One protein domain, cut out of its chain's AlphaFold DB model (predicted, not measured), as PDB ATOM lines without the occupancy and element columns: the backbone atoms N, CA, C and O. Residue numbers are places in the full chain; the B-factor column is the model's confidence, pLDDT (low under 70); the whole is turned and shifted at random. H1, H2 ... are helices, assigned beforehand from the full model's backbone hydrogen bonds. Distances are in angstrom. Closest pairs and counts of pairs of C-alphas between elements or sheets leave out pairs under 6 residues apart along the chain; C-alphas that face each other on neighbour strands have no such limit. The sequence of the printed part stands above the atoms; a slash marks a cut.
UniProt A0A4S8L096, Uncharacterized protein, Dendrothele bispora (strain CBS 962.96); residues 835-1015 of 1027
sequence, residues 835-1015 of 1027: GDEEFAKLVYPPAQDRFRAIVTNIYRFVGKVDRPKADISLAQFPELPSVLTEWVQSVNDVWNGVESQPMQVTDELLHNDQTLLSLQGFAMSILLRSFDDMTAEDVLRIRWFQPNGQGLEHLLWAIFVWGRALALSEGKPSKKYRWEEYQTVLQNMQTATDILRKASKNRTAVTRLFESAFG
ATOM      1  N   GLY A 835     -24.166 -19.875 -31.759       39.31
ATOM      2  CA  GLY A 835     -24.241 -20.295 -33.159       39.31
ATOM      3  C   GLY A 835     -23.127 -21.254 -33.572       39.31
ATOM      4  O   GLY A 835     -23.244 -21.882 -34.620       39.31
ATOM      5  N   ASP A 836     -22.091 -21.404 -32.748       44.34
ATOM      6  CA  ASP A 836     -21.026 -22.372 -32.972       44.34
ATOM      7  C   ASP A 836     -21.202 -23.567 -32.015       44.34
ATOM      8  O   ASP A 836     -21.014 -23.480 -30.799       44.34
ATOM      9  N   GLU A 837     -21.647 -24.699 -32.564       48.03
ATOM     10  CA  GLU A 837     -21.821 -25.957 -31.830       48.03
ATOM     11  C   GLU A 837     -20.491 -26.480 -31.263       48.03
ATOM     12  O   GLU A 837     -20.492 -27.266 -30.313       48.03
ATOM     13  N   GLU A 838     -19.350 -26.050 -31.815       49.22
ATOM     14  CA  GLU A 838     -18.029 -26.340 -31.258       49.22
ATOM     15  C   GLU A 838     -17.689 -25.423 -30.080       49.22
ATOM     16  O   GLU A 838     -17.108 -25.874 -29.095       49.22
ATOM     17  N   PHE A 839     -18.173 -24.181 -30.086       45.62
ATOM     18  CA  PHE A 839     -18.036 -23.255 -28.959       45.62
ATOM     19  C   PHE A 839     -18.815 -23.707 -27.716       45.62
ATOM     20  O   PHE A 839     -18.295 -23.638 -26.597       45.62
ATOM     21  N   ALA A 840     -20.021 -24.262 -27.897       46.66
ATOM     22  CA  ALA A 840     -20.780 -24.883 -26.808       46.66
ATOM     23  C   ALA A 840     -20.001 -26.028 -26.123       46.66
ATOM     24  O   ALA A 840     -20.271 -26.339 -24.962       46.66
ATOM     25  N   LYS A 841     -19.015 -26.621 -26.814       47.38
ATOM     26  CA  LYS A 841     -18.113 -27.650 -26.276       47.38
ATOM     27  C   LYS A 841     -16.866 -27.064 -25.593       47.38
ATOM     28  O   LYS A 841     -16.277 -27.761 -24.771       47.38
ATOM     29  N   LEU A 842     -16.471 -25.824 -25.903       45.09
ATOM     30  CA  LEU A 842     -15.227 -25.190 -25.431       45.09
ATOM     31  C   LEU A 842     -15.383 -24.388 -24.128       45.09
ATOM     32  O   LEU A 842     -14.444 -24.315 -23.337       45.09
ATOM     33  N   VAL A 843     -16.554 -23.802 -23.859       53.12
ATOM     34  CA  VAL A 843     -16.812 -23.108 -22.582       53.12
ATOM     35  C   VAL A 843     -17.413 -24.088 -21.575       53.12
ATOM     36  O   VAL A 843     -18.388 -24.763 -21.890       53.12
ATOM     37  N   TYR A 844     -16.886 -24.143 -20.345       62.00
ATOM     38  CA  TYR A 844     -17.428 -24.978 -19.259       62.00
ATOM     39  C   TYR A 844     -18.962 -24.801 -19.142       62.00
ATOM     40  O   TYR A 844     -19.403 -23.680 -18.867       62.00
ATOM     41  N   PRO A 845     -19.787 -25.855 -19.325       67.56
ATOM     42  CA  PRO A 845     -21.243 -25.711 -19.457       67.56
ATOM     43  C   PRO A 845     -21.929 -24.926 -18.319       67.56
ATOM     44  O   PRO A 845     -22.744 -24.051 -18.611       67.56
ATOM     45  N   PRO A 846     -21.544 -25.093 -17.034       69.56
ATOM     46  CA  PRO A 846     -22.095 -24.280 -15.946       69.56
ATOM     47  C   PRO A 846     -21.843 -22.769 -16.075       69.56
ATOM     48  O   PRO A 846     -22.643 -21.970 -15.589       69.56
ATOM     49  N   ALA A 847     -20.750 -22.355 -16.724       70.12
ATOM     50  CA  ALA A 847     -20.461 -20.943 -16.977       70.12
ATOM     51  C   ALA A 847     -21.406 -20.361 -18.039       70.12
ATOM     52  O   ALA A 847     -21.881 -19.235 -17.893       70.12
ATOM     53  N   GLN A 848     -21.720 -21.149 -19.074       71.62
ATOM     54  CA  GLN A 848     -22.611 -20.739 -20.160       71.62
ATOM     55  C   GLN A 848     -24.035 -20.493 -19.658       71.62
ATOM     56  O   GLN A 848     -24.634 -19.467 -19.980       71.62
ATOM     57  N   ASP A 849     -24.569 -21.404 -18.843       76.62
ATOM     58  CA  ASP A 849     -25.925 -21.279 -18.301       76.62
ATOM     59  C   ASP A 849     -26.054 -20.055 -17.390       76.62
ATOM     60  O   ASP A 849     -27.029 -19.300 -17.482       76.62
ATOM     61  N   ARG A 850     -25.035 -19.807 -16.555       78.56
ATOM     62  CA  ARG A 850     -24.957 -18.608 -15.709       78.56
ATOM     63  C   ARG A 850     -24.897 -17.339 -16.548       78.56
ATOM     64  O   ARG A 850     -25.707 -16.438 -16.338       78.56
ATOM     65  N   PHE A 851     -24.006 -17.287 -17.536       76.69
ATOM     66  CA  PHE A 851     -23.895 -16.145 -18.441       76.69
ATOM     67  C   PHE A 851     -25.212 -15.882 -19.188       76.69
ATOM     68  O   PHE A 851     -25.711 -14.758 -19.209       76.69
ATOM     69  N   ARG A 852     -25.862 -16.929 -19.707       78.44
ATOM     70  CA  ARG A 852     -27.174 -16.829 -20.360       78.44
ATOM     71  C   ARG A 852     -28.248 -16.289 -19.414       78.44
ATOM     72  O   ARG A 852     -29.062 -15.455 -19.824       78.44
ATOM     73  N   ALA A 853     -28.263 -16.733 -18.157       80.44
ATOM     74  CA  ALA A 853     -29.198 -16.244 -17.146       80.44
ATOM     75  C   ALA A 853     -28.970 -14.757 -16.820       80.44
ATOM     76  O   ALA A 853     -29.935 -13.989 -16.784       80.44
ATOM     77  N   ILE A 854     -27.708 -14.345 -16.655       79.75
ATOM     78  CA  ILE A 854     -27.280 -12.952 -16.443       79.75
ATOM     79  C   ILE A 854     -27.783 -12.065 -17.584       79.75
ATOM     80  O   ILE A 854     -28.526 -11.109 -17.353       79.75
ATOM     81  N   VAL A 855     -27.453 -12.438 -18.822       76.81
ATOM     82  CA  VAL A 855     -27.857 -11.726 -20.039       76.81
ATOM     83  C   VAL A 855     -29.383 -11.601 -20.106       76.81
ATOM     84  O   VAL A 855     -29.923 -10.505 -20.256       76.81
ATOM     85  N   THR A 856     -30.105 -12.703 -19.894       80.56
ATOM     86  CA  THR A 856     -31.578 -12.716 -19.908       80.56
ATOM     87  C   THR A 856     -32.179 -11.780 -18.853       80.56
ATOM     88  O   THR A 856     -33.165 -11.084 -19.115       80.56
ATOM     89  N   ASN A 857     -31.608 -11.750 -17.648       79.25
ATOM     90  CA  ASN A 857     -32.083 -10.896 -16.562       79.25
ATOM     91  C   ASN A 857     -31.840  -9.411 -16.848       79.25
ATOM     92  O   ASN A 857     -32.741  -8.603 -16.611       79.25
ATOM     93  N   ILE A 858     -30.681  -9.067 -17.412       76.44
ATOM     94  CA  ILE A 858     -30.342  -7.702 -17.834       76.44
ATOM     95  C   ILE A 858     -31.299  -7.217 -18.906       76.44
ATOM     96  O   ILE A 858     -31.877  -6.145 -18.764       76.44
ATOM     97  N   TYR A 859     -31.546  -8.013 -19.943       72.44
ATOM     98  CA  TYR A 859     -32.459  -7.596 -21.003       72.44
ATOM     99  C   TYR A 859     -33.897  -7.448 -20.510       72.44
ATOM    100  O   TYR A 859     -34.591  -6.515 -20.912       72.44
ATOM    101  N   ARG A 860     -34.343  -8.297 -19.575       79.69
ATOM    102  CA  ARG A 860     -35.650  -8.123 -18.923       79.69
ATOM    103  C   ARG A 860     -35.722  -6.825 -18.112       79.69
ATOM    104  O   ARG A 860     -36.799  -6.238 -18.021       79.69
ATOM    105  N   PHE A 861     -34.615  -6.412 -17.495       78.12
ATOM    106  CA  PHE A 861     -34.512  -5.132 -16.801       78.12
ATOM    107  C   PHE A 861     -34.559  -3.975 -17.803       78.12
ATOM    108  O   PHE A 861     -35.481  -3.169 -17.742       78.12
ATOM    109  N   VAL A 862     -33.641  -3.957 -18.773       73.56
ATOM    110  CA  VAL A 862     -33.501  -2.918 -19.803       73.56
ATOM    111  C   VAL A 862     -34.784  -2.725 -20.606       73.56
ATOM    112  O   VAL A 862     -35.192  -1.593 -20.827       73.56
ATOM    113  N   GLY A 863     -35.463  -3.803 -21.008       73.62
ATOM    114  CA  GLY A 863     -36.702  -3.725 -21.789       73.62
ATOM    115  C   GLY A 863     -37.876  -3.057 -21.060       73.62
ATOM    116  O   GLY A 863     -38.910  -2.808 -21.674       73.62
ATOM    117  N   LYS A 864     -37.742  -2.773 -19.758       76.44
ATOM    118  CA  LYS A 864     -38.724  -2.020 -18.963       76.44
ATOM    119  C   LYS A 864     -38.364  -0.540 -18.795       76.44
ATOM    120  O   LYS A 864     -39.130   0.176 -18.151       76.44
ATOM    121  N   VAL A 865     -37.219  -0.105 -19.319       69.19
ATOM    122  CA  VAL A 865     -36.677   1.248 -19.161       69.19
ATOM    123  C   VAL A 865     -36.695   1.946 -20.514       69.19
ATOM    124  O   VAL A 865     -36.188   1.407 -21.496       69.19
ATOM    125  N   ASP A 866     -37.267   3.146 -20.574       62.97
ATOM    126  CA  ASP A 866     -37.218   3.965 -21.784       62.97
ATOM    127  C   ASP A 866     -35.776   4.447 -22.002       62.97
ATOM    128  O   ASP A 866     -35.250   5.240 -21.221       62.97
ATOM    129  N   ARG A 867     -35.108   3.938 -23.047       55.62
ATOM    130  CA  ARG A 867     -33.736   4.346 -23.382       55.62
ATOM    131  C   ARG A 867     -33.732   5.725 -24.055       55.62
ATOM    132  O   ARG A 867     -34.407   5.893 -25.076       55.62
ATOM    133  N   PRO A 868     -32.928   6.691 -23.583       53.94
ATOM    134  CA  PRO A 868     -32.613   7.865 -24.384       53.94
ATOM    135  C   PRO A 868     -31.756   7.466 -25.597       53.94
ATOM    136  O   PRO A 868     -30.858   6.630 -25.499       53.94
ATOM    137  N   LYS A 869     -32.037   8.069 -26.759       53.78
ATOM    138  CA  LYS A 869     -31.247   7.927 -27.995       53.78
ATOM    139  C   LYS A 869     -29.977   8.783 -27.913       53.78
ATOM    140  O   LYS A 869     -29.926   9.842 -28.531       53.78
ATOM    141  N   ALA A 870     -29.002   8.385 -27.108       54.50
ATOM    142  CA  ALA A 870     -27.701   9.048 -27.082       54.50
ATOM    143  C   ALA A 870     -26.672   8.209 -27.848       54.50
ATOM    144  O   ALA A 870     -26.575   7.002 -27.622       54.50
ATOM    145  N   ASP A 871     -25.921   8.862 -28.737       54.50
ATOM    146  CA  ASP A 871     -24.736   8.283 -29.368       54.50
ATOM    147  C   ASP A 871     -23.678   7.961 -28.307       54.50
ATOM    148  O   ASP A 871     -23.561   8.636 -27.276       54.50
ATOM    149  N   ILE A 872     -22.887   6.921 -28.561       58.88
ATOM    150  CA  ILE A 872     -21.824   6.497 -27.658       58.88
ATOM    151  C   ILE A 872     -20.667   7.466 -27.762       58.88
ATOM    152  O   ILE A 872     -19.892   7.459 -28.714       58.88
ATOM    153  N   SER A 873     -20.502   8.276 -26.727       65.81
ATOM    154  CA  SER A 873     -19.255   8.991 -26.546       65.81
ATOM    155  C   SER A 873     -18.257   8.048 -25.877       65.81
ATOM    156  O   SER A 873     -18.282   7.873 -24.662       65.81
ATOM    157  N   LEU A 874     -17.363   7.444 -26.667       62.56
ATOM    158  CA  LEU A 874     -16.203   6.699 -26.157       62.56
ATOM    159  C   LEU A 874     -15.341   7.536 -25.203       62.56
ATOM    160  O   LEU A 874     -14.745   6.991 -24.282       62.56
ATOM    161  N   ALA A 875     -15.363   8.866 -25.351       63.44
ATOM    162  CA  ALA A 875     -14.725   9.800 -24.423       63.44
ATOM    163  C   ALA A 875     -15.260   9.683 -22.990       63.44
ATOM    164  O   ALA A 875     -14.610  10.126 -22.045       63.44
ATOM    165  N   GLN A 876     -16.439   9.085 -22.808       68.38
ATOM    166  CA  GLN A 876     -16.924   8.773 -21.483       68.38
ATOM    167  C   GLN A 876     -16.075   7.664 -20.861       68.38
ATOM    168  O   GLN A 876     -15.717   7.823 -19.712       68.38
ATOM    169  N   PHE A 877     -15.639   6.623 -21.562       74.50
ATOM    170  CA  PHE A 877     -15.014   5.451 -20.935       74.50
ATOM    171  C   PHE A 877     -13.520   5.307 -21.296       74.50
ATOM    172  O   PHE A 877     -13.167   4.372 -22.015       74.50
ATOM    173  N   PRO A 878     -12.624   6.197 -20.815       79.19
ATOM    174  CA  PRO A 878     -11.188   6.108 -21.102       79.19
ATOM    175  C   PRO A 878     -10.538   4.830 -20.554       79.19
ATOM    176  O   PRO A 878      -9.449   4.465 -20.982       79.19
ATOM    177  N   GLU A 879     -11.191   4.153 -19.610       81.31
ATOM    178  CA  GLU A 879     -10.748   2.889 -19.025       81.31
ATOM    179  C   GLU A 879     -11.000   1.644 -19.903       81.31
ATOM    180  O   GLU A 879     -10.613   0.545 -19.505       81.31
ATOM    181  N   LEU A 880     -11.650   1.771 -21.071       82.50
ATOM    182  CA  LEU A 880     -11.848   0.640 -21.984       82.50
ATOM    183  C   LEU A 880     -10.500   0.158 -22.545       82.50
ATOM    184  O   LEU A 880      -9.759   0.953 -23.125       82.50
ATOM    185  N   PRO A 881     -10.194  -1.151 -22.469       87.12
ATOM    186  CA  PRO A 881      -9.118  -1.754 -23.247       87.12
ATOM    187  C   PRO A 881      -9.177  -1.338 -24.721       87.12
ATOM    188  O   PRO A 881     -10.266  -1.174 -25.279       87.12
ATOM    189  N   SER A 882      -8.023  -1.202 -25.377       85.94
ATOM    190  CA  SER A 882      -7.954  -0.781 -26.786       85.94
ATOM    191  C   SER A 882      -8.797  -1.678 -27.692       85.94
ATOM    192  O   SER A 882      -9.582  -1.172 -28.481       85.94
ATOM    193  N   VAL A 883      -8.747  -2.998 -27.479       84.56
ATOM    194  CA  VAL A 883      -9.561  -3.984 -28.210       84.56
ATOM    195  C   VAL A 883     -11.066  -3.729 -28.083       84.56
ATOM    196  O   VAL A 883     -11.825  -3.883 -29.034       84.56
ATOM    197  N   LEU A 884     -11.507  -3.319 -26.894       82.31
ATOM    198  CA  LEU A 884     -12.897  -2.991 -26.625       82.31
ATOM    199  C   LEU A 884     -13.251  -1.670 -27.293       82.31
ATOM    200  O   LEU A 884     -14.294  -1.578 -27.919       82.31
ATOM    201  N   THR A 885     -12.366  -0.678 -27.203       86.56
ATOM    202  CA  THR A 885     -12.522   0.633 -27.843       86.56
ATOM    203  C   THR A 885     -12.659   0.501 -29.360       86.56
ATOM    204  O   THR A 885     -13.569   1.086 -29.941       86.56
ATOM    205  N   GLU A 886     -11.812  -0.311 -29.994       86.50
ATOM    206  CA  GLU A 886     -11.863  -0.625 -31.426       86.50
ATOM    207  C   GLU A 886     -13.160  -1.349 -31.800       86.50
ATOM    208  O   GLU A 886     -13.807  -0.994 -32.789       86.50
ATOM    209  N   TRP A 887     -13.603  -2.300 -30.971       84.44
ATOM    210  CA  TRP A 887     -14.886  -2.969 -31.165       84.44
ATOM    211  C   TRP A 887     -16.068  -1.997 -31.064       84.44
ATOM    212  O   TRP A 887     -16.901  -1.954 -31.969       84.44
ATOM    213  N   VAL A 888     -16.128  -1.185 -30.002       81.69
ATOM    214  CA  VAL A 888     -17.179  -0.174 -29.798       81.69
ATOM    215  C   VAL A 888     -17.209   0.788 -30.980       81.69
ATOM    216  O   VAL A 888     -18.279   1.091 -31.501       81.69
ATOM    217  N   GLN A 889     -16.040   1.260 -31.420       84.69
ATOM    218  CA  GLN A 889     -15.929   2.169 -32.553       84.69
ATOM    219  C   GLN A 889     -16.485   1.522 -33.820       84.69
ATOM    220  O   GLN A 889     -17.305   2.124 -34.506       84.69
ATOM    221  N   SER A 890     -16.124   0.267 -34.080       82.62
ATOM    222  CA  SER A 890     -16.644  -0.471 -35.225       82.62
ATOM    223  C   SER A 890     -18.165  -0.667 -35.160       82.62
ATOM    224  O   SER A 890     -18.851  -0.492 -36.165       82.62
ATOM    225  N   VAL A 891     -18.727  -0.966 -33.985       74.50
ATOM    226  CA  VAL A 891     -20.185  -1.070 -33.798       74.50
ATOM    227  C   VAL A 891     -20.871   0.282 -34.016       74.50
ATOM    228  O   VAL A 891     -21.923   0.339 -34.657       74.50
ATOM    229  N   ASN A 892     -20.268   1.374 -33.538       78.75
ATOM    230  CA  ASN A 892     -20.763   2.732 -33.755       78.75
ATOM    231  C   ASN A 892     -20.752   3.113 -35.232       78.75
ATOM    232  O   ASN A 892     -21.714   3.705 -35.713       78.75
ATOM    233  N   ASP A 893     -19.701   2.757 -35.964       81.62
ATOM    234  CA  ASP A 893     -19.590   3.047 -37.391       81.62
ATOM    235  C   ASP A 893     -20.703   2.329 -38.173       81.62
ATOM    236  O   ASP A 893     -21.415   2.958 -38.961       81.62
ATOM    237  N   VAL A 894     -20.947   1.047 -37.871       74.75
ATOM    238  CA  VAL A 894     -22.080   0.281 -38.422       74.75
ATOM    239  C   VAL A 894     -23.415   0.954 -38.089       74.75
ATOM    240  O   VAL A 894     -24.284   1.086 -38.955       74.75
ATOM    241  N   TRP A 895     -23.592   1.399 -36.842       70.88
ATOM    242  CA  TRP A 895     -24.821   2.052 -36.382       70.88
ATOM    243  C   TRP A 895     -25.076   3.389 -37.083       70.88
ATOM    244  O   TRP A 895     -26.206   3.698 -37.466       70.88
ATOM    245  N   ASN A 896     -24.011   4.149 -37.318       78.94
ATOM    246  CA  ASN A 896     -24.041   5.427 -38.017       78.94
ATOM    247  C   ASN A 896     -24.224   5.273 -39.538       78.94
ATOM    248  O   ASN A 896     -24.195   6.262 -40.270       78.94
ATOM    249  N   GLY A 897     -24.446   4.045 -40.023       82.06
ATOM    250  CA  GLY A 897     -24.684   3.753 -41.432       82.06
ATOM    251  C   GLY A 897     -23.423   3.825 -42.287       82.06
ATOM    252  O   GLY A 897     -23.532   3.907 -43.511       82.06
ATOM    253  N   VAL A 898     -22.236   3.793 -41.673       80.94
ATOM    254  CA  VAL A 898     -20.987   3.576 -42.403       80.94
ATOM    255  C   VAL A 898     -21.013   2.126 -42.880       80.94
ATOM    256  O   VAL A 898     -21.192   1.219 -42.069       80.94
ATOM    257  N   GLU A 899     -20.868   1.897 -44.192       67.25
ATOM    258  CA  GLU A 899     -20.805   0.558 -44.802       67.25
ATOM    259  C   GLU A 899     -19.536  -0.194 -44.358       67.25
ATOM    260  O   GLU A 899     -18.594  -0.401 -45.117       67.25
ATOM    261  N   SER A 900     -19.506  -0.596 -43.094       71.62
ATOM    262  CA  SER A 900     -18.462  -1.389 -42.466       71.62
ATOM    263  C   SER A 900     -19.083  -2.674 -41.925       71.62
ATOM    264  O   SER A 900     -20.283  -2.745 -41.656       71.62
ATOM    265  N   GLN A 901     -18.286  -3.734 -41.830       73.94
ATOM    266  CA  GLN A 901     -18.673  -4.888 -41.026       73.94
ATOM    267  C   GLN A 901     -18.232  -4.629 -39.584       73.94
ATOM    268  O   GLN A 901     -17.163  -4.042 -39.396       73.94
ATOM    269  N   PRO A 902     -19.017  -5.058 -38.578       74.12
ATOM    270  CA  PRO A 902     -18.552  -5.011 -37.202       74.12
ATOM    271  C   PRO A 902     -17.256  -5.821 -37.087       74.12
ATOM    272  O   PRO A 902     -17.121  -6.876 -37.713       74.12
ATOM    273  N   MET A 903     -16.306  -5.309 -36.307       81.12
ATOM    274  CA  MET A 903     -15.023  -5.948 -36.049       81.12
ATOM    275  C   MET A 903     -15.268  -7.376 -35.566       81.12
ATOM    276  O   MET A 903     -15.919  -7.590 -34.541       81.12
ATOM    277  N   GLN A 904     -14.757  -8.352 -36.316       81.06
ATOM    278  CA  GLN A 904     -14.838  -9.749 -35.917       81.06
ATOM    279  C   GLN A 904     -13.756 -10.047 -34.885       81.06
ATOM    280  O   GLN A 904     -12.593  -9.682 -35.060       81.06
ATOM    281  N   VAL A 905     -14.140 -10.741 -33.817       76.06
ATOM    282  CA  VAL A 905     -13.197 -11.235 -32.816       76.06
ATOM    283  C   VAL A 905     -12.534 -12.494 -33.372       76.06
ATOM    284  O   VAL A 905     -13.116 -13.580 -33.337       76.06
ATOM    285  N   THR A 906     -11.335 -12.338 -33.933       83.38
ATOM    286  CA  THR A 906     -10.556 -13.452 -34.487       83.38
ATOM    287  C   THR A 906      -9.882 -14.255 -33.380       83.38
ATOM    288  O   THR A 906      -9.587 -13.731 -32.305       83.38
ATOM    289  N   ASP A 907      -9.588 -15.530 -33.637       78.88
ATOM    290  CA  ASP A 907      -8.852 -16.339 -32.665       78.88
ATOM    291  C   ASP A 907      -7.446 -15.765 -32.421       78.88
ATOM    292  O   ASP A 907      -7.000 -15.751 -31.280       78.88
ATOM    293  N   GLU A 908      -6.780 -15.190 -33.429       81.75
ATOM    294  CA  GLU A 908      -5.491 -14.489 -33.266       81.75
ATOM    295  C   GLU A 908      -5.559 -13.362 -32.226       81.75
ATOM    296  O   GLU A 908      -4.677 -13.241 -31.374       81.75
ATOM    297  N   LEU A 909      -6.638 -12.572 -32.241       79.12
ATOM    298  CA  LEU A 909      -6.866 -11.510 -31.262       79.12
ATOM    299  C   LEU A 909      -7.015 -12.073 -29.839       79.12
ATOM    300  O   LEU A 909      -6.580 -11.442 -28.874       79.12
ATOM    301  N   LEU A 910      -7.605 -13.264 -29.716       79.62
ATOM    302  CA  LEU A 910      -7.865 -13.949 -28.446       79.62
ATOM    303  C   LEU A 910      -6.668 -14.739 -27.912       79.62
ATOM    304  O   LEU A 910      -6.588 -14.963 -26.707       79.62
ATOM    305  N   HIS A 911      -5.731 -15.127 -28.780       80.12
ATOM    306  CA  HIS A 911      -4.463 -15.745 -28.387       80.12
ATOM    307  C   HIS A 911      -3.441 -14.718 -27.875       80.12
ATOM    308  O   HIS A 911      -2.413 -15.096 -27.314       80.12
ATOM    309  N   ASN A 912      -3.713 -13.421 -28.033       83.50
ATOM    310  CA  ASN A 912      -2.853 -12.373 -27.506       83.50
ATOM    311  C   ASN A 912      -3.009 -12.253 -25.975       83.50
ATOM    312  O   ASN A 912      -4.023 -11.770 -25.465       83.50
ATOM    313  N   ASP A 913      -1.965 -12.651 -25.238       80.81
ATOM    314  CA  ASP A 913      -1.908 -12.586 -23.771       80.81
ATOM    315  C   ASP A 913      -2.163 -11.157 -23.233       80.81
ATOM    316  O   ASP A 913      -2.785 -10.999 -22.180       80.81
ATOM    317  N   GLN A 914      -1.771 -10.106 -23.964       84.75
ATOM    318  CA  GLN A 914      -2.028  -8.709 -23.585       84.75
ATOM    319  C   GLN A 914      -3.516  -8.345 -23.700       84.75
ATOM    320  O   GLN A 914      -4.068  -7.648 -22.842       84.75
ATOM    321  N   THR A 915      -4.193  -8.843 -24.736       80.81
ATOM    322  CA  THR A 915      -5.646  -8.697 -24.908       80.81
ATOM    323  C   THR A 915      -6.382  -9.394 -23.766       80.81
ATOM    324  O   THR A 915      -7.260  -8.806 -23.138       80.81
ATOM    325  N   LEU A 916      -5.964 -10.612 -23.424       81.06
ATOM    326  CA  LEU A 916      -6.492 -11.371 -22.290       81.06
ATOM    327  C   LEU A 916      -6.340 -10.629 -20.959       81.06
ATOM    328  O   LEU A 916      -7.320 -10.474 -20.232       81.06
ATOM    329  N   LEU A 917      -5.131 -10.156 -20.648       82.69
ATOM    330  CA  LEU A 917      -4.839  -9.450 -19.399       82.69
ATOM    331  C   LEU A 917      -5.574  -8.109 -19.307       82.69
ATOM    332  O   LEU A 917      -6.051  -7.750 -18.232       82.69
ATOM    333  N   SER A 918      -5.710  -7.381 -20.418       84.75
ATOM    334  CA  SER A 918      -6.454  -6.117 -20.439       84.75
ATOM    335  C   SER A 918      -7.961  -6.324 -20.258       84.75
ATOM    336  O   SER A 918      -8.577  -5.606 -19.471       84.75
ATOM    337  N   LEU A 919      -8.553  -7.340 -20.897       83.19
ATOM    338  CA  LEU A 919      -9.959  -7.713 -20.702       83.19
ATOM    339  C   LEU A 919     -10.231  -8.222 -19.284       83.19
ATOM    340  O   LEU A 919     -11.218  -7.819 -18.669       83.19
ATOM    341  N   GLN A 920      -9.339  -9.060 -18.748       84.81
ATOM    342  CA  GLN A 920      -9.382  -9.531 -17.364       84.81
ATOM    343  C   GLN A 920      -9.304  -8.356 -16.387       84.81
ATOM    344  O   GLN A 920     -10.168  -8.222 -15.527       84.81
ATOM    345  N   GLY A 921      -8.303  -7.483 -16.534       84.69
ATOM    346  CA  GLY A 921      -8.120  -6.309 -15.682       84.69
ATOM    347  C   GLY A 921      -9.336  -5.384 -15.710       84.69
ATOM    348  O   GLY A 921      -9.810  -4.955 -14.660       84.69
ATOM    349  N   PHE A 922      -9.905  -5.156 -16.895       85.50
ATOM    350  CA  PHE A 922     -11.134  -4.390 -17.063       85.50
ATOM    351  C   PHE A 922     -12.331  -5.045 -16.363       85.50
ATOM    352  O   PHE A 922     -12.957  -4.412 -15.509       85.50
ATOM    353  N   ALA A 923     -12.623  -6.317 -16.654       82.81
ATOM    354  CA  ALA A 923     -13.745  -7.034 -16.054       82.81
ATOM    355  C   ALA A 923     -13.616  -7.101 -14.524       82.81
ATOM    356  O   ALA A 923     -14.575  -6.810 -13.809       82.81
ATOM    357  N   MET A 924     -12.417  -7.395 -14.015       81.62
ATOM    358  CA  MET A 924     -12.122  -7.449 -12.583       81.62
ATOM    359  C   MET A 924     -12.238  -6.074 -11.917       81.62
ATOM    360  O   MET A 924     -12.816  -5.979 -10.839       81.62
ATOM    361  N   SER A 925     -11.789  -4.989 -12.559       81.38
ATOM    362  CA  SER A 925     -11.912  -3.628 -12.000       81.38
ATOM    363  C   SER A 925     -13.366  -3.208 -11.737       81.38
ATOM    364  O   SER A 925     -13.641  -2.410 -10.837       81.38
ATOM    365  N   ILE A 926     -14.305  -3.779 -12.496       75.88
ATOM    366  CA  ILE A 926     -15.738  -3.500 -12.384       75.88
ATOM    367  C   ILE A 926     -16.419  -4.512 -11.454       75.88
ATOM    368  O   ILE A 926     -17.277  -4.130 -10.659       75.88
ATOM    369  N   LEU A 927     -16.032  -5.789 -11.540       75.38
ATOM    370  CA  LEU A 927     -16.773  -6.913 -10.962       75.38
ATOM    371  C   LEU A 927     -16.121  -7.544  -9.731       75.38
ATOM    372  O   LEU A 927     -16.742  -8.413  -9.136       75.38
ATOM    373  N   LEU A 928     -14.946  -7.093  -9.280       69.62
ATOM    374  CA  LEU A 928     -14.411  -7.445  -7.952       69.62
ATOM    375  C   LEU A 928     -15.131  -6.734  -6.799       69.62
ATOM    376  O   LEU A 928     -14.910  -7.064  -5.634       69.62
ATOM    377  N   ARG A 929     -15.989  -5.753  -7.091       72.19
ATOM    378  CA  ARG A 929     -16.848  -5.148  -6.070       72.19
ATOM    379  C   ARG A 929     -17.824  -6.212  -5.571       72.19
ATOM    380  O   ARG A 929     -18.496  -6.850  -6.380       72.19
ATOM    381  N   SER A 930     -17.910  -6.395  -4.254       76.69
ATOM    382  CA  SER A 930     -18.994  -7.197  -3.686       76.69
ATOM    383  C   SER A 930     -20.315  -6.472  -3.920       76.69
ATOM    384  O   SER A 930     -20.451  -5.292  -3.591       76.69
ATOM    385  N   PHE A 931     -21.274  -7.183  -4.510       84.50
ATOM    386  CA  PHE A 931     -22.631  -6.690  -4.727       84.50
ATOM    387  C   PHE A 931     -23.594  -7.129  -3.620       84.50
ATOM    388  O   PHE A 931     -24.744  -6.702  -3.642       84.50
ATOM    389  N   ASP A 932     -23.158  -7.963  -2.671       83.31
ATOM    390  CA  ASP A 932     -24.054  -8.654  -1.732       83.31
ATOM    391  C   ASP A 932     -24.839  -7.691  -0.820       83.31
ATOM    392  O   ASP A 932     -25.985  -7.980  -0.476       83.31
ATOM    393  N   ASP A 933     -24.281  -6.507  -0.550       87.69
ATOM    394  CA  ASP A 933     -24.896  -5.457   0.278       87.69
ATOM    395  C   ASP A 933     -25.319  -4.210  -0.519       87.69
ATOM    396  O   ASP A 933     -25.719  -3.196   0.057       87.69
ATOM    397  N   MET A 934     -25.228  -4.246  -1.853       92.31
ATOM    398  CA  MET A 934     -25.566  -3.088  -2.681       92.31
ATOM    399  C   MET A 934     -27.074  -2.989  -2.922       92.31
ATOM    400  O   MET A 934     -27.741  -3.954  -3.305       92.31
ATOM    401  N   THR A 935     -27.621  -1.783  -2.769       92.19
ATOM    402  CA  THR A 935     -28.985  -1.492  -3.227       92.19
ATOM    403  C   THR A 935     -29.028  -1.399  -4.753       92.19
ATOM    404  O   THR A 935     -28.004  -1.237  -5.420       92.19
ATOM    405  N   ALA A 936     -30.217  -1.494  -5.350       89.00
ATOM    406  CA  ALA A 936     -30.341  -1.352  -6.800       89.00
ATOM    407  C   ALA A 936     -29.975   0.070  -7.270       89.00
ATOM    408  O   ALA A 936     -29.422   0.227  -8.357       89.00
ATOM    409  N   GLU A 937     -30.209   1.082  -6.432       88.69
ATOM    410  CA  GLU A 937     -29.729   2.452  -6.599       88.69
ATOM    411  C   GLU A 937     -28.195   2.500  -6.651       88.69
ATOM    412  O   GLU A 937     -27.631   3.106  -7.564       88.69
ATOM    413  N   ASP A 938     -27.511   1.828  -5.719       90.12
ATOM    414  CA  ASP A 938     -26.045   1.791  -5.684       90.12
ATOM    415  C   ASP A 938     -25.464   1.054  -6.893       90.12
ATOM    416  O   ASP A 938     -24.473   1.506  -7.471       90.12
ATOM    417  N   VAL A 939     -26.105  -0.039  -7.328       88.56
ATOM    418  CA  VAL A 939     -25.719  -0.747  -8.557       88.56
ATOM    419  C   VAL A 939     -25.855   0.174  -9.766       88.56
ATOM    420  O   VAL A 939     -24.922   0.270 -10.553       88.56
ATOM    421  N   LEU A 940     -26.964   0.905  -9.907       88.00
ATOM    422  CA  LEU A 940     -27.141   1.836 -11.024       88.00
ATOM    423  C   LEU A 940     -26.239   3.069 -10.964       88.00
ATOM    424  O   LEU A 940     -25.982   3.672 -12.004       88.00
ATOM    425  N   ARG A 941     -25.746   3.464  -9.787       87.00
ATOM    426  CA  ARG A 941     -24.730   4.522  -9.677       87.00
ATOM    427  C   ARG A 941     -23.396   4.093 -10.269       87.00
ATOM    428  O   ARG A 941     -22.633   4.953 -10.714       87.00
ATOM    429  N   ILE A 942     -23.117   2.788 -10.336       87.06
ATOM    430  CA  ILE A 942     -21.974   2.285 -11.092       87.06
ATOM    431  C   ILE A 942     -22.211   2.618 -12.560       87.06
ATOM    432  O   ILE A 942     -23.151   2.145 -13.192       87.06
ATOM    433  N   ARG A 943     -21.299   3.416 -13.109       83.75
ATOM    434  CA  ARG A 943     -21.350   3.946 -14.471       83.75
ATOM    435  C   ARG A 943     -21.718   2.910 -15.538       83.75
ATOM    436  O   ARG A 943     -22.512   3.192 -16.426       83.75
ATOM    437  N   TRP A 944     -21.168   1.704 -15.418       85.25
ATOM    438  CA  TRP A 944     -21.384   0.590 -16.342       85.25
ATOM    439  C   TRP A 944     -22.802   0.016 -16.311       85.25
ATOM    440  O   TRP A 944     -23.232  -0.571 -17.290       85.25
ATOM    441  N   PHE A 945     -23.547   0.206 -15.225       85.44
ATOM    442  CA  PHE A 945     -24.924  -0.269 -15.082       85.44
ATOM    443  C   PHE A 945     -25.958   0.829 -15.342       85.44
ATOM    444  O   PHE A 945     -27.160   0.559 -15.295       85.44
ATOM    445  N   GLN A 946     -25.523   2.056 -15.644       83.50
ATOM    446  CA  GLN A 946     -26.436   3.151 -15.950       83.50
ATOM    447  C   GLN A 946     -27.256   2.823 -17.219       83.50
ATOM    448  O   GLN A 946     -26.694   2.444 -18.245       83.50
ATOM    449  N   PRO A 947     -28.588   3.009 -17.191       66.38
ATOM    450  CA  PRO A 947     -29.515   2.652 -18.272       66.38
ATOM    451  C   PRO A 947     -29.322   3.499 -19.537       66.38
ATOM    452  O   PRO A 947     -29.780   3.120 -20.613       66.38
ATOM    453  N   ASN A 948     -28.682   4.662 -19.389       66.25
ATOM    454  CA  ASN A 948     -28.516   5.665 -20.434       66.25
ATOM    455  C   ASN A 948     -27.267   5.400 -21.284       66.25
ATOM    456  O   ASN A 948     -27.004   6.156 -22.212       66.25
ATOM    457  N   GLY A 949     -26.494   4.356 -20.965       65.25
ATOM    458  CA  GLY A 949     -25.272   4.005 -21.670       65.25
ATOM    459  C   GLY A 949     -25.273   2.560 -22.154       65.25
ATOM    460  O   GLY A 949     -25.875   1.672 -21.556       65.25
ATOM    461  N   GLN A 950     -24.508   2.309 -23.212       70.50
ATOM    462  CA  GLN A 950     -24.145   0.957 -23.639       70.50
ATOM    463  C   GLN A 950     -23.139   0.281 -22.691       70.50
ATOM    464  O   GLN A 950     -22.700  -0.830 -22.959       70.50
ATOM    465  N   GLY A 951     -22.753   0.918 -21.576       80.69
ATOM    466  CA  GLY A 951     -21.773   0.378 -20.627       80.69
ATOM    467  C   GLY A 951     -22.076  -1.066 -20.214       80.69
ATOM    468  O   GLY A 951     -21.182  -1.904 -20.198       80.69
ATOM    469  N   LEU A 952     -23.349  -1.397 -19.992       82.81
ATOM    470  CA  LEU A 952     -23.730  -2.745 -19.579       82.81
ATOM    471  C   LEU A 952     -23.541  -3.770 -20.704       82.81
ATOM    472  O   LEU A 952     -23.158  -4.907 -20.449       82.81
ATOM    473  N   GLU A 953     -23.781  -3.361 -21.948       79.19
ATOM    474  CA  GLU A 953     -23.565  -4.192 -23.135       79.19
ATOM    475  C   GLU A 953     -22.063  -4.412 -23.368       79.19
ATOM    476  O   GLU A 953     -21.644  -5.549 -23.579       79.19
ATOM    477  N   HIS A 954     -21.243  -3.368 -23.211       80.50
ATOM    478  CA  HIS A 954     -19.780  -3.462 -23.266       80.50
ATOM    479  C   HIS A 954     -19.209  -4.367 -22.178       80.50
ATOM    480  O   HIS A 954     -18.330  -5.179 -22.449       80.50
ATOM    481  N   LEU A 955     -19.729  -4.264 -20.953       83.94
ATOM    482  CA  LEU A 955     -19.324  -5.120 -19.845       83.94
ATOM    483  C   LEU A 955     -19.657  -6.588 -20.130       83.94
ATOM    484  O   LEU A 955     -18.811  -7.460 -19.946       83.94
ATOM    485  N   LEU A 956     -20.867  -6.867 -20.625       84.56
ATOM    486  CA  LEU A 956     -21.264  -8.219 -21.016       84.56
ATOM    487  C   LEU A 956     -20.390  -8.776 -22.140       84.56
ATOM    488  O   LEU A 956     -20.003  -9.943 -22.085       84.56
ATOM    489  N   TRP A 957     -20.054  -7.949 -23.127       83.62
ATOM    490  CA  TRP A 957     -19.161  -8.344 -24.209       83.62
ATOM    491  C   TRP A 957     -17.739  -8.603 -23.702       83.62
ATOM    492  O   TRP A 957     -17.155  -9.628 -24.033       83.62
ATOM    493  N   ALA A 958     -17.205  -7.752 -22.826       83.81
ATOM    494  CA  ALA A 958     -15.884  -7.941 -22.230       83.81
ATOM    495  C   ALA A 958     -15.779  -9.268 -21.463       83.81
ATOM    496  O   ALA A 958     -14.827 -10.022 -21.656       83.81
ATOM    497  N   ILE A 959     -16.787  -9.586 -20.637       85.31
ATOM    498  CA  ILE A 959     -16.877 -10.869 -19.923       85.31
ATOM    499  C   ILE A 959     -16.959 -12.028 -20.923       85.31
ATOM    500  O   ILE A 959     -16.318 -13.061 -20.735       85.31
ATOM    501  N   PHE A 960     -17.739 -11.882 -21.992       84.19
ATOM    502  CA  PHE A 960     -17.864 -12.919 -23.010       84.19
ATOM    503  C   PHE A 960     -16.528 -13.205 -23.709       84.19
ATOM    504  O   PHE A 960     -16.063 -14.346 -23.721       84.19
ATOM    505  N   VAL A 961     -15.887 -12.164 -24.241       83.25
ATOM    506  CA  VAL A 961     -14.624 -12.269 -24.979       83.25
ATOM    507  C   VAL A 961     -13.511 -12.799 -24.085       83.25
ATOM    508  O   VAL A 961     -12.748 -13.665 -24.509       83.25
ATOM    509  N   TRP A 962     -13.469 -12.370 -22.822       85.25
ATOM    510  CA  TRP A 962     -12.540 -12.924 -21.844       85.25
ATOM    511  C   TRP A 962     -12.772 -14.424 -21.620       85.25
ATOM    512  O   TRP A 962     -11.824 -15.203 -21.701       85.25
ATOM    513  N   GLY A 963     -14.022 -14.859 -21.427       83.38
ATOM    514  CA  GLY A 963     -14.362 -16.278 -21.279       83.38
ATOM    515  C   GLY A 963     -13.949 -17.126 -22.486       83.38
ATOM    516  O   GLY A 963     -13.410 -18.222 -22.315       83.38
ATOM    517  N   ARG A 964     -14.135 -16.604 -23.707       80.94
ATOM    518  CA  ARG A 964     -13.703 -17.269 -24.947       80.94
ATOM    519  C   ARG A 964     -12.182 -17.363 -25.040       80.94
ATOM    520  O   ARG A 964     -11.656 -18.438 -25.313       80.94
ATOM    521  N   ALA A 965     -11.476 -16.273 -24.769       81.56
ATOM    522  CA  ALA A 965     -10.021 -16.269 -24.786       81.56
ATOM    523  C   ALA A 965      -9.427 -17.222 -23.724       81.56
ATOM    524  O   ALA A 965      -8.451 -17.925 -23.984       81.56
ATOM    525  N   LEU A 966     -10.061 -17.341 -22.550       82.12
ATOM    526  CA  LEU A 966      -9.682 -18.331 -21.537       82.12
ATOM    527  C   LEU A 966      -9.864 -19.772 -22.026       82.12
ATOM    528  O   LEU A 966      -8.972 -20.598 -21.811       82.12
ATOM    529  N   ALA A 967     -10.974 -20.076 -22.704       79.75
ATOM    530  CA  ALA A 967     -11.210 -21.398 -23.277       79.75
ATOM    531  C   ALA A 967     -10.115 -21.769 -24.296       79.75
ATOM    532  O   ALA A 967      -9.487 -22.823 -24.159       79.75
ATOM    533  N   LEU A 968      -9.811 -20.851 -25.222       78.50
ATOM    534  CA  LEU A 968      -8.840 -21.040 -26.309       78.50
ATOM    535  C   LEU A 968      -7.376 -21.126 -25.852       78.50
ATOM    536  O   LEU A 968      -6.556 -21.686 -26.566       78.50
ATOM    537  N   SER A 969      -7.031 -20.627 -24.662       78.62
ATOM    538  CA  SER A 969      -5.646 -20.577 -24.157       78.62
ATOM    539  C   SER A 969      -5.026 -21.946 -23.784       78.62
ATOM    540  O   SER A 969      -4.428 -22.096 -22.724       78.62
ATOM    541  N   GLU A 970      -5.225 -23.013 -24.567       56.94
ATOM    542  CA  GLU A 970      -4.716 -24.376 -24.322       56.94
ATOM    543  C   GLU A 970      -3.190 -24.418 -24.149       56.94
ATOM    544  O   GLU A 970      -2.440 -24.295 -25.106       56.94
ATOM    545  N   GLY A 971      -2.713 -24.600 -22.908       54.47
ATOM    546  CA  GLY A 971      -1.298 -24.917 -22.678       54.47
ATOM    547  C   GLY A 971      -0.696 -24.569 -21.318       54.47
ATOM    548  O   GLY A 971       0.360 -25.103 -21.002       54.47
ATOM    549  N   LYS A 972      -1.316 -23.721 -20.479       55.97
ATOM    550  CA  LYS A 972      -0.681 -23.270 -19.220       55.97
ATOM    551  C   LYS A 972      -1.467 -23.670 -17.953       55.97
ATOM    552  O   LYS A 972      -2.687 -23.502 -17.913       55.97
ATOM    553  N   PRO A 973      -0.797 -24.121 -16.870       44.09
ATOM    554  CA  PRO A 973      -1.425 -24.427 -15.573       44.09
ATOM    555  C   PRO A 973      -2.112 -23.215 -14.903       44.09
ATOM    556  O   PRO A 973      -2.880 -23.387 -13.957       44.09
ATOM    557  N   SER A 974      -1.924 -21.998 -15.430       55.66
ATOM    558  CA  SER A 974      -2.652 -20.780 -15.039       55.66
ATOM    559  C   SER A 974      -4.149 -20.791 -15.396       55.66
ATOM    560  O   SER A 974      -4.889 -19.932 -14.913       55.66
ATOM    561  N   LYS A 975      -4.631 -21.768 -16.185       60.66
ATOM    562  CA  LYS A 975      -6.052 -21.890 -16.557       60.66
ATOM    563  C   LYS A 975      -6.995 -22.037 -15.365       60.66
ATOM    564  O   LYS A 975      -8.071 -21.450 -15.385       60.66
ATOM    565  N   LYS A 976      -6.618 -22.807 -14.337       61.91
ATOM    566  CA  LYS A 976      -7.524 -23.106 -13.214       61.91
ATOM    567  C   LYS A 976      -7.877 -21.843 -12.422       61.91
ATOM    568  O   LYS A 976      -9.053 -21.555 -12.239       61.91
ATOM    569  N   TYR A 977      -6.865 -21.056 -12.057       57.56
ATOM    570  CA  TYR A 977      -7.046 -19.796 -11.327       57.56
ATOM    571  C   TYR A 977      -7.843 -18.773 -12.135       57.56
ATOM    572  O   TYR A 977      -8.803 -18.196 -11.636       57.56
ATOM    573  N   ARG A 978      -7.522 -18.616 -13.426       76.00
ATOM    574  CA  ARG A 978      -8.267 -17.700 -14.299       76.00
ATOM    575  C   ARG A 978      -9.727 -18.125 -14.486       76.00
ATOM    576  O   ARG A 978     -10.590 -17.271 -14.664       76.00
ATOM    577  N   TRP A 979     -10.026 -19.425 -14.415       82.12
ATOM    578  CA  TRP A 979     -11.405 -19.915 -14.460       82.12
ATOM    579  C   TRP A 979     -12.169 -19.642 -13.162       82.12
ATOM    580  O   TRP A 979     -13.342 -19.288 -13.217       82.12
ATOM    581  N   GLU A 980     -11.526 -19.767 -12.001       83.00
ATOM    582  CA  GLU A 980     -12.124 -19.421 -10.702       83.00
ATOM    583  C   GLU A 980     -12.432 -17.917 -10.604       83.00
ATOM    584  O   GLU A 980     -13.524 -17.529 -10.177       83.00
ATOM    585  N   GLU A 981     -11.528 -17.066 -11.092       83.25
ATOM    586  CA  GLU A 981     -11.766 -15.623 -11.218       83.25
ATOM    587  C   GLU A 981     -12.926 -15.326 -12.171       83.25
ATOM    588  O   GLU A 981     -13.838 -14.572 -11.830       83.25
ATOM    589  N   TYR A 982     -12.954 -15.980 -13.334       84.38
ATOM    590  CA  TYR A 982     -14.053 -15.855 -14.286       84.38
ATOM    591  C   TYR A 982     -15.403 -16.267 -13.672       84.38
ATOM    592  O   TYR A 982     -16.405 -15.568 -13.828       84.38
ATOM    593  N   GLN A 983     -15.438 -17.365 -12.910       85.56
ATOM    594  CA  GLN A 983     -16.634 -17.800 -12.180       85.56
ATOM    595  C   GLN A 983     -17.061 -16.793 -11.112       85.56
ATOM    596  O   GLN A 983     -18.257 -16.548 -10.964       85.56
ATOM    597  N   THR A 984     -16.108 -16.203 -10.392       85.75
ATOM    598  CA  THR A 984     -16.374 -15.161  -9.389       85.75
ATOM    599  C   THR A 984     -16.992 -13.931 -10.046       85.75
ATOM    600  O   THR A 984     -18.003 -13.409  -9.580       85.75
ATOM    601  N   VAL A 985     -16.458 -13.522 -11.196       86.00
ATOM    602  CA  VAL A 985     -16.987 -12.413 -11.990       86.00
ATOM    603  C   VAL A 985     -18.401 -12.700 -12.498       86.00
ATOM    604  O   VAL A 985     -19.279 -11.842 -12.381       86.00
ATOM    605  N   LEU A 986     -18.666 -13.914 -12.991       86.75
ATOM    606  CA  LEU A 986     -20.020 -14.334 -13.360       86.75
ATOM    607  C   LEU A 986     -20.965 -14.329 -12.154       86.75
ATOM    608  O   LEU A 986     -22.096 -13.867 -12.278       86.75
ATOM    609  N   GLN A 987     -20.517 -14.795 -10.990       89.00
ATOM    610  CA  GLN A 987     -21.320 -14.802  -9.769       89.00
ATOM    611  C   GLN A 987     -21.682 -13.379  -9.324       89.00
ATOM    612  O   GLN A 987     -22.850 -13.099  -9.062       89.00
ATOM    613  N   ASN A 988     -20.715 -12.462  -9.317       87.38
ATOM    614  CA  ASN A 988     -20.927 -11.063  -8.940       87.38
ATOM    615  C   ASN A 988     -21.867 -10.356  -9.919       87.38
ATOM    616  O   ASN A 988     -22.799  -9.660  -9.511       87.38
ATOM    617  N   MET A 989     -21.694 -10.614 -11.216       87.75
ATOM    618  CA  MET A 989     -22.618 -10.132 -12.234       87.75
ATOM    619  C   MET A 989     -24.023 -10.711 -12.017       87.75
ATOM    620  O   MET A 989     -25.011  -9.985 -12.090       87.75
ATOM    621  N   GLN A 990     -24.141 -11.994 -11.676       89.56
ATOM    622  CA  GLN A 990     -25.423 -12.612 -11.356       89.56
ATOM    623  C   GLN A 990     -26.099 -11.940 -10.157       89.56
ATOM    624  O   GLN A 990     -27.266 -11.559 -10.281       89.56
ATOM    625  N   THR A 991     -25.372 -11.688  -9.066       90.00
ATOM    626  CA  THR A 991     -25.867 -10.934  -7.905       90.00
ATOM    627  C   THR A 991     -26.366  -9.544  -8.309       90.00
ATOM    628  O   THR A 991     -27.515  -9.199  -8.017       90.00
ATOM    629  N   ALA A 992     -25.572  -8.779  -9.069       88.19
ATOM    630  CA  ALA A 992     -25.960  -7.457  -9.565       88.19
ATOM    631  C   ALA A 992     -27.252  -7.515 -10.402       88.19
ATOM    632  O   ALA A 992     -28.190  -6.741 -10.194       88.19
ATOM    633  N   THR A 993     -27.356  -8.484 -11.317       87.38
ATOM    634  CA  THR A 993     -28.568  -8.654 -12.131       87.38
ATOM    635  C   THR A 993     -29.779  -9.082 -11.319       87.38
ATOM    636  O   THR A 993     -30.896  -8.685 -11.646       87.38
ATOM    637  N   ASP A 994     -29.593  -9.856 -10.252       88.38
ATOM    638  CA  ASP A 994     -30.674 -10.255  -9.362       88.38
ATOM    639  C   ASP A 994     -31.185  -9.093  -8.514       88.38
ATOM    640  O   ASP A 994     -32.401  -8.976  -8.332       88.38
ATOM    641  N   ILE A 995     -30.297  -8.207  -8.061       89.75
ATOM    642  CA  ILE A 995     -30.651  -6.952  -7.387       89.75
ATOM    643  C   ILE A 995     -31.498  -6.078  -8.323       89.75
ATOM    644  O   ILE A 995     -32.639  -5.736  -7.993       89.75
ATOM    645  N   LEU A 996     -31.011  -5.822  -9.543       86.38
ATOM    646  CA  LEU A 996     -31.739  -5.046 -10.554       86.38
ATOM    647  C   LEU A 996     -33.071  -5.706 -10.935       86.38
ATOM    648  O   LEU A 996     -34.109  -5.047 -11.038       86.38
ATOM    649  N   ARG A 997     -33.094  -7.034 -11.088       88.88
ATOM    650  CA  ARG A 997     -34.310  -7.802 -11.384       88.88
ATOM    651  C   ARG A 997     -35.332  -7.691 -10.258       88.88
ATOM    652  O   ARG A 997     -36.518  -7.532 -10.564       88.88
ATOM    653  N   LYS A 998     -34.917  -7.794  -8.991       88.62
ATOM    654  CA  LYS A 998     -35.798  -7.636  -7.821       88.62
ATOM    655  C   LYS A 998     -36.414  -6.236  -7.806       88.62
ATOM    656  O   LYS A 998     -37.638  -6.146  -7.709       88.62
ATOM    657  N   ALA A 999     -35.616  -5.192  -8.031       84.06
ATOM    658  CA  ALA A 999     -36.113  -3.822  -8.163       84.06
ATOM    659  C   ALA A 999     -37.094  -3.667  -9.345       84.06
ATOM    660  O   ALA A 999     -38.146  -3.044  -9.216       84.06
ATOM    661  N   SER A1000     -36.831  -4.352 -10.467       83.56
ATOM    662  CA  SER A1000     -37.664  -4.310 -11.683       83.56
ATOM    663  C   SER A1000     -39.088  -4.850 -11.540       83.56
ATOM    664  O   SER A1000     -39.907  -4.707 -12.459       83.56
ATOM    665  N   LYS A1001     -39.392  -5.552 -10.442       87.06
ATOM    666  CA  LYS A1001     -40.729  -6.111 -10.204       87.06
ATOM    667  C   LYS A1001     -41.760  -5.024  -9.902       87.06
ATOM    668  O   LYS A1001     -42.940  -5.253 -10.145       87.06
ATOM    669  N   ASN A1002     -41.332  -3.849  -9.442       83.00
ATOM    670  CA  ASN A1002     -42.211  -2.724  -9.152       83.00
ATOM    671  C   ASN A1002     -41.900  -1.556 -10.100       83.00
ATOM    672  O   ASN A1002     -40.932  -0.833  -9.902       83.00
ATOM    673  N   ARG A1003     -42.736  -1.360 -11.130       75.00
ATOM    674  CA  ARG A1003     -42.539  -0.319 -12.158       75.00
ATOM    675  C   ARG A1003     -42.391   1.087 -11.558       75.00
ATOM    676  O   ARG A1003     -41.563   1.853 -12.026       75.00
ATOM    677  N   THR A1004     -43.144   1.403 -10.506       77.88
ATOM    678  CA  THR A1004     -43.056   2.698  -9.814       77.88
ATOM    679  C   THR A1004     -41.754   2.835  -9.029       77.88
ATOM    680  O   THR A1004     -41.177   3.918  -8.997       77.88
ATOM    681  N   ALA A1005     -41.262   1.745  -8.431       76.19
ATOM    682  CA  ALA A1005     -39.950   1.736  -7.788       76.19
ATOM    683  C   ALA A1005     -38.837   1.940  -8.818       76.19
ATOM    684  O   ALA A1005     -37.949   2.736  -8.575       76.19
ATOM    685  N   VAL A1006     -38.932   1.309  -9.992       76.75
ATOM    686  CA  VAL A1006     -37.973   1.484 -11.094       76.75
ATOM    687  C   VAL A1006     -37.885   2.943 -11.534       76.75
ATOM    688  O   VAL A1006     -36.789   3.483 -11.612       76.75
ATOM    689  N   THR A1007     -39.020   3.604 -11.780       77.62
ATOM    690  CA  THR A1007     -39.032   5.023 -12.166       77.62
ATOM    691  C   THR A1007     -38.403   5.908 -11.089       77.62
ATOM    692  O   THR A1007     -37.530   6.705 -11.411       77.62
ATOM    693  N   ARG A1008     -38.755   5.712  -9.810       79.12
ATOM    694  CA  ARG A1008     -38.155   6.464  -8.690       79.12
ATOM    695  C   ARG A1008     -36.668   6.187  -8.509       79.12
ATOM    696  O   ARG A1008     -35.918   7.084  -8.157       79.12
ATOM    697  N   LEU A1009     -36.252   4.952  -8.746       79.56
ATOM    698  CA  LEU A1009     -34.869   4.511  -8.656       79.56
ATOM    699  C   LEU A1009     -34.027   5.186  -9.749       79.56
ATOM    700  O   LEU A1009     -32.925   5.647  -9.475       79.56
ATOM    701  N   PHE A1010     -34.581   5.354 -10.955       76.12
ATOM    702  CA  PHE A1010     -33.969   6.178 -11.997       76.12
ATOM    703  C   PHE A1010     -33.979   7.671 -11.644       76.12
ATOM    704  O   PHE A1010     -32.946   8.326 -11.728       76.12
ATOM    705  N   GLU A1011     -35.096   8.224 -11.182       79.56
ATOM    706  CA  GLU A1011     -35.152   9.628 -10.751       79.56
ATOM    707  C   GLU A1011     -34.156   9.923  -9.615       79.56
ATOM    708  O   GLU A1011     -33.511  10.966  -9.617       79.56
ATOM    709  N   SER A1012     -33.961   8.986  -8.684       77.31
ATOM    710  CA  SER A1012     -33.009   9.103  -7.576       77.31
ATOM    711  C   SER A1012     -31.554   8.924  -8.018       77.31
ATOM    712  O   SER A1012     -30.686   9.683  -7.586       77.31
ATOM    713  N   ALA A1013     -31.271   7.955  -8.894       70.69
ATOM    714  CA  ALA A1013     -29.919   7.712  -9.395       70.69
ATOM    715  C   ALA A1013     -29.438   8.815 -10.355       70.69
ATOM    716  O   ALA A1013     -28.241   9.094 -10.405       70.69
ATOM    717  N   PHE A1014     -30.353   9.456 -11.094       69.50
ATOM    718  CA  PHE A1014     -30.025  10.411 -12.162       69.50
ATOM    719  C   PHE A1014     -30.436  11.861 -11.875       69.50
ATOM    720  O   PHE A1014     -29.962  12.762 -12.564       69.50
ATOM    721  N   GLY A1015     -31.247  12.125 -10.845       64.06
ATOM    722  CA  GLY A1015     -31.759  13.462 -10.512       64.06
ATOM    723  C   GLY A1015     -30.696  14.501 -10.134       64.06
ATOM    724  O   GLY A1015     -30.995  15.692 -10.092       64.06
TER     725      GLY A1015
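AT A GLANCE: This is residues 835 to 1015 of the 1027 residues of an uncharacterized protein of Dendrothele bispora (strain CBS 962.96) (UniProt A0A4S8L096). Four helices, H2, H5, H7 and H8, make a bundle with H7 nearest its middle and the long H8 running along it, while H6 and H9 pair side by side at the last end of H8. At the opposite end of the domain the short H1 and H4 sit by the last residues of H7, and H3, between two long links, crosses at an angle on the side of H7 away from H8. The printed part has 181 residues, with nine named helices, H1 to H9 in order, and no named strand; the class is all helix. The whole is compact, with a radius of gyration of the C-alphas of 16.8 A and spans of 51 by 40 by 30 A.

IN THESE COORDINATES: H1, residues 839 to 842, is 4.9 A long and begins at C-alpha 839, (-18.036, -23.255, -28.959). H2, residues 845 to 862, is 25.9 A long. H3, residues 882 to 895, measures 19.6 A, and H4, residues 907 to 911, 6.2 A. H5, residues 913 to 927, is 20.4 A long, and H6, residues 936 to 941, 8.6 A. H7, residues 951 to 968, is 25.7 A long. H8, residues 975 to 999, is the longest at 36.1 A, from (-6.052, -21.890, -16.557) at C-alpha 975. H9, residues 1003 to 1014, is 16.5 A long and ends at C-alpha 1014, (-30.025, 10.411, -12.162).

HOW THE PARTS SIT: H7 and H8 are the hubs, each touching four helices, and form a helical hairpin at a shallow tilt of 26 degrees, opposite ways; their closest C-alphas, Gly 963 and Tyr 982, are 7.0 A apart. H2 touches H8 at a shallow tilt of 29 degrees, the same way, with C-alphas Ile 854 and Gln 990 closest at 5.4 A. H5 touches H7 at a steep tilt of 44 degrees, opposite ways, with C-alphas Leu 919 and Trp 962 closest at 5.9 A. H2 and H5 are apart. H3 and H7 only just touch, with 3 pairs of C-alphas within 8 A, the closest being Leu 884 and Ala 958 at 7.3 A. H4 touches H7 with its C-alpha Leu 910 4.8 A from that of Ala 965, the closest pair. H1 is close to H7 but not clearly touching, the closest C-alphas, Leu 842 and Ala 967, being 5.9 A apart. H6 touches residues 992 to 999 of H8 alone, at a steep tilt of 67 degrees, with C-alphas Ala 936 and Leu 996 closest at 5.4 A. H9 touches H6 at a shallow tilt of 30 degrees, the same way, with C-alphas Glu 937 and Leu 1009 closest at 5.9 A. Every O i to N i+4 pair is within hydrogen-bond range in H2 to H9; H1 is too short for such a pair.

THE WHOLE: The two C-alphas farthest apart, Gly 971 and Thr 1004, are 51.7 A apart. The printed part has no cut. The links H2 to H3, 19 residues, and H3 to H4, 11 residues, are long. The mean pLDDT of the printed part is 76.5; 39 residues are under 70, among them 835 to 846, 865 to 876 and 970 to 977.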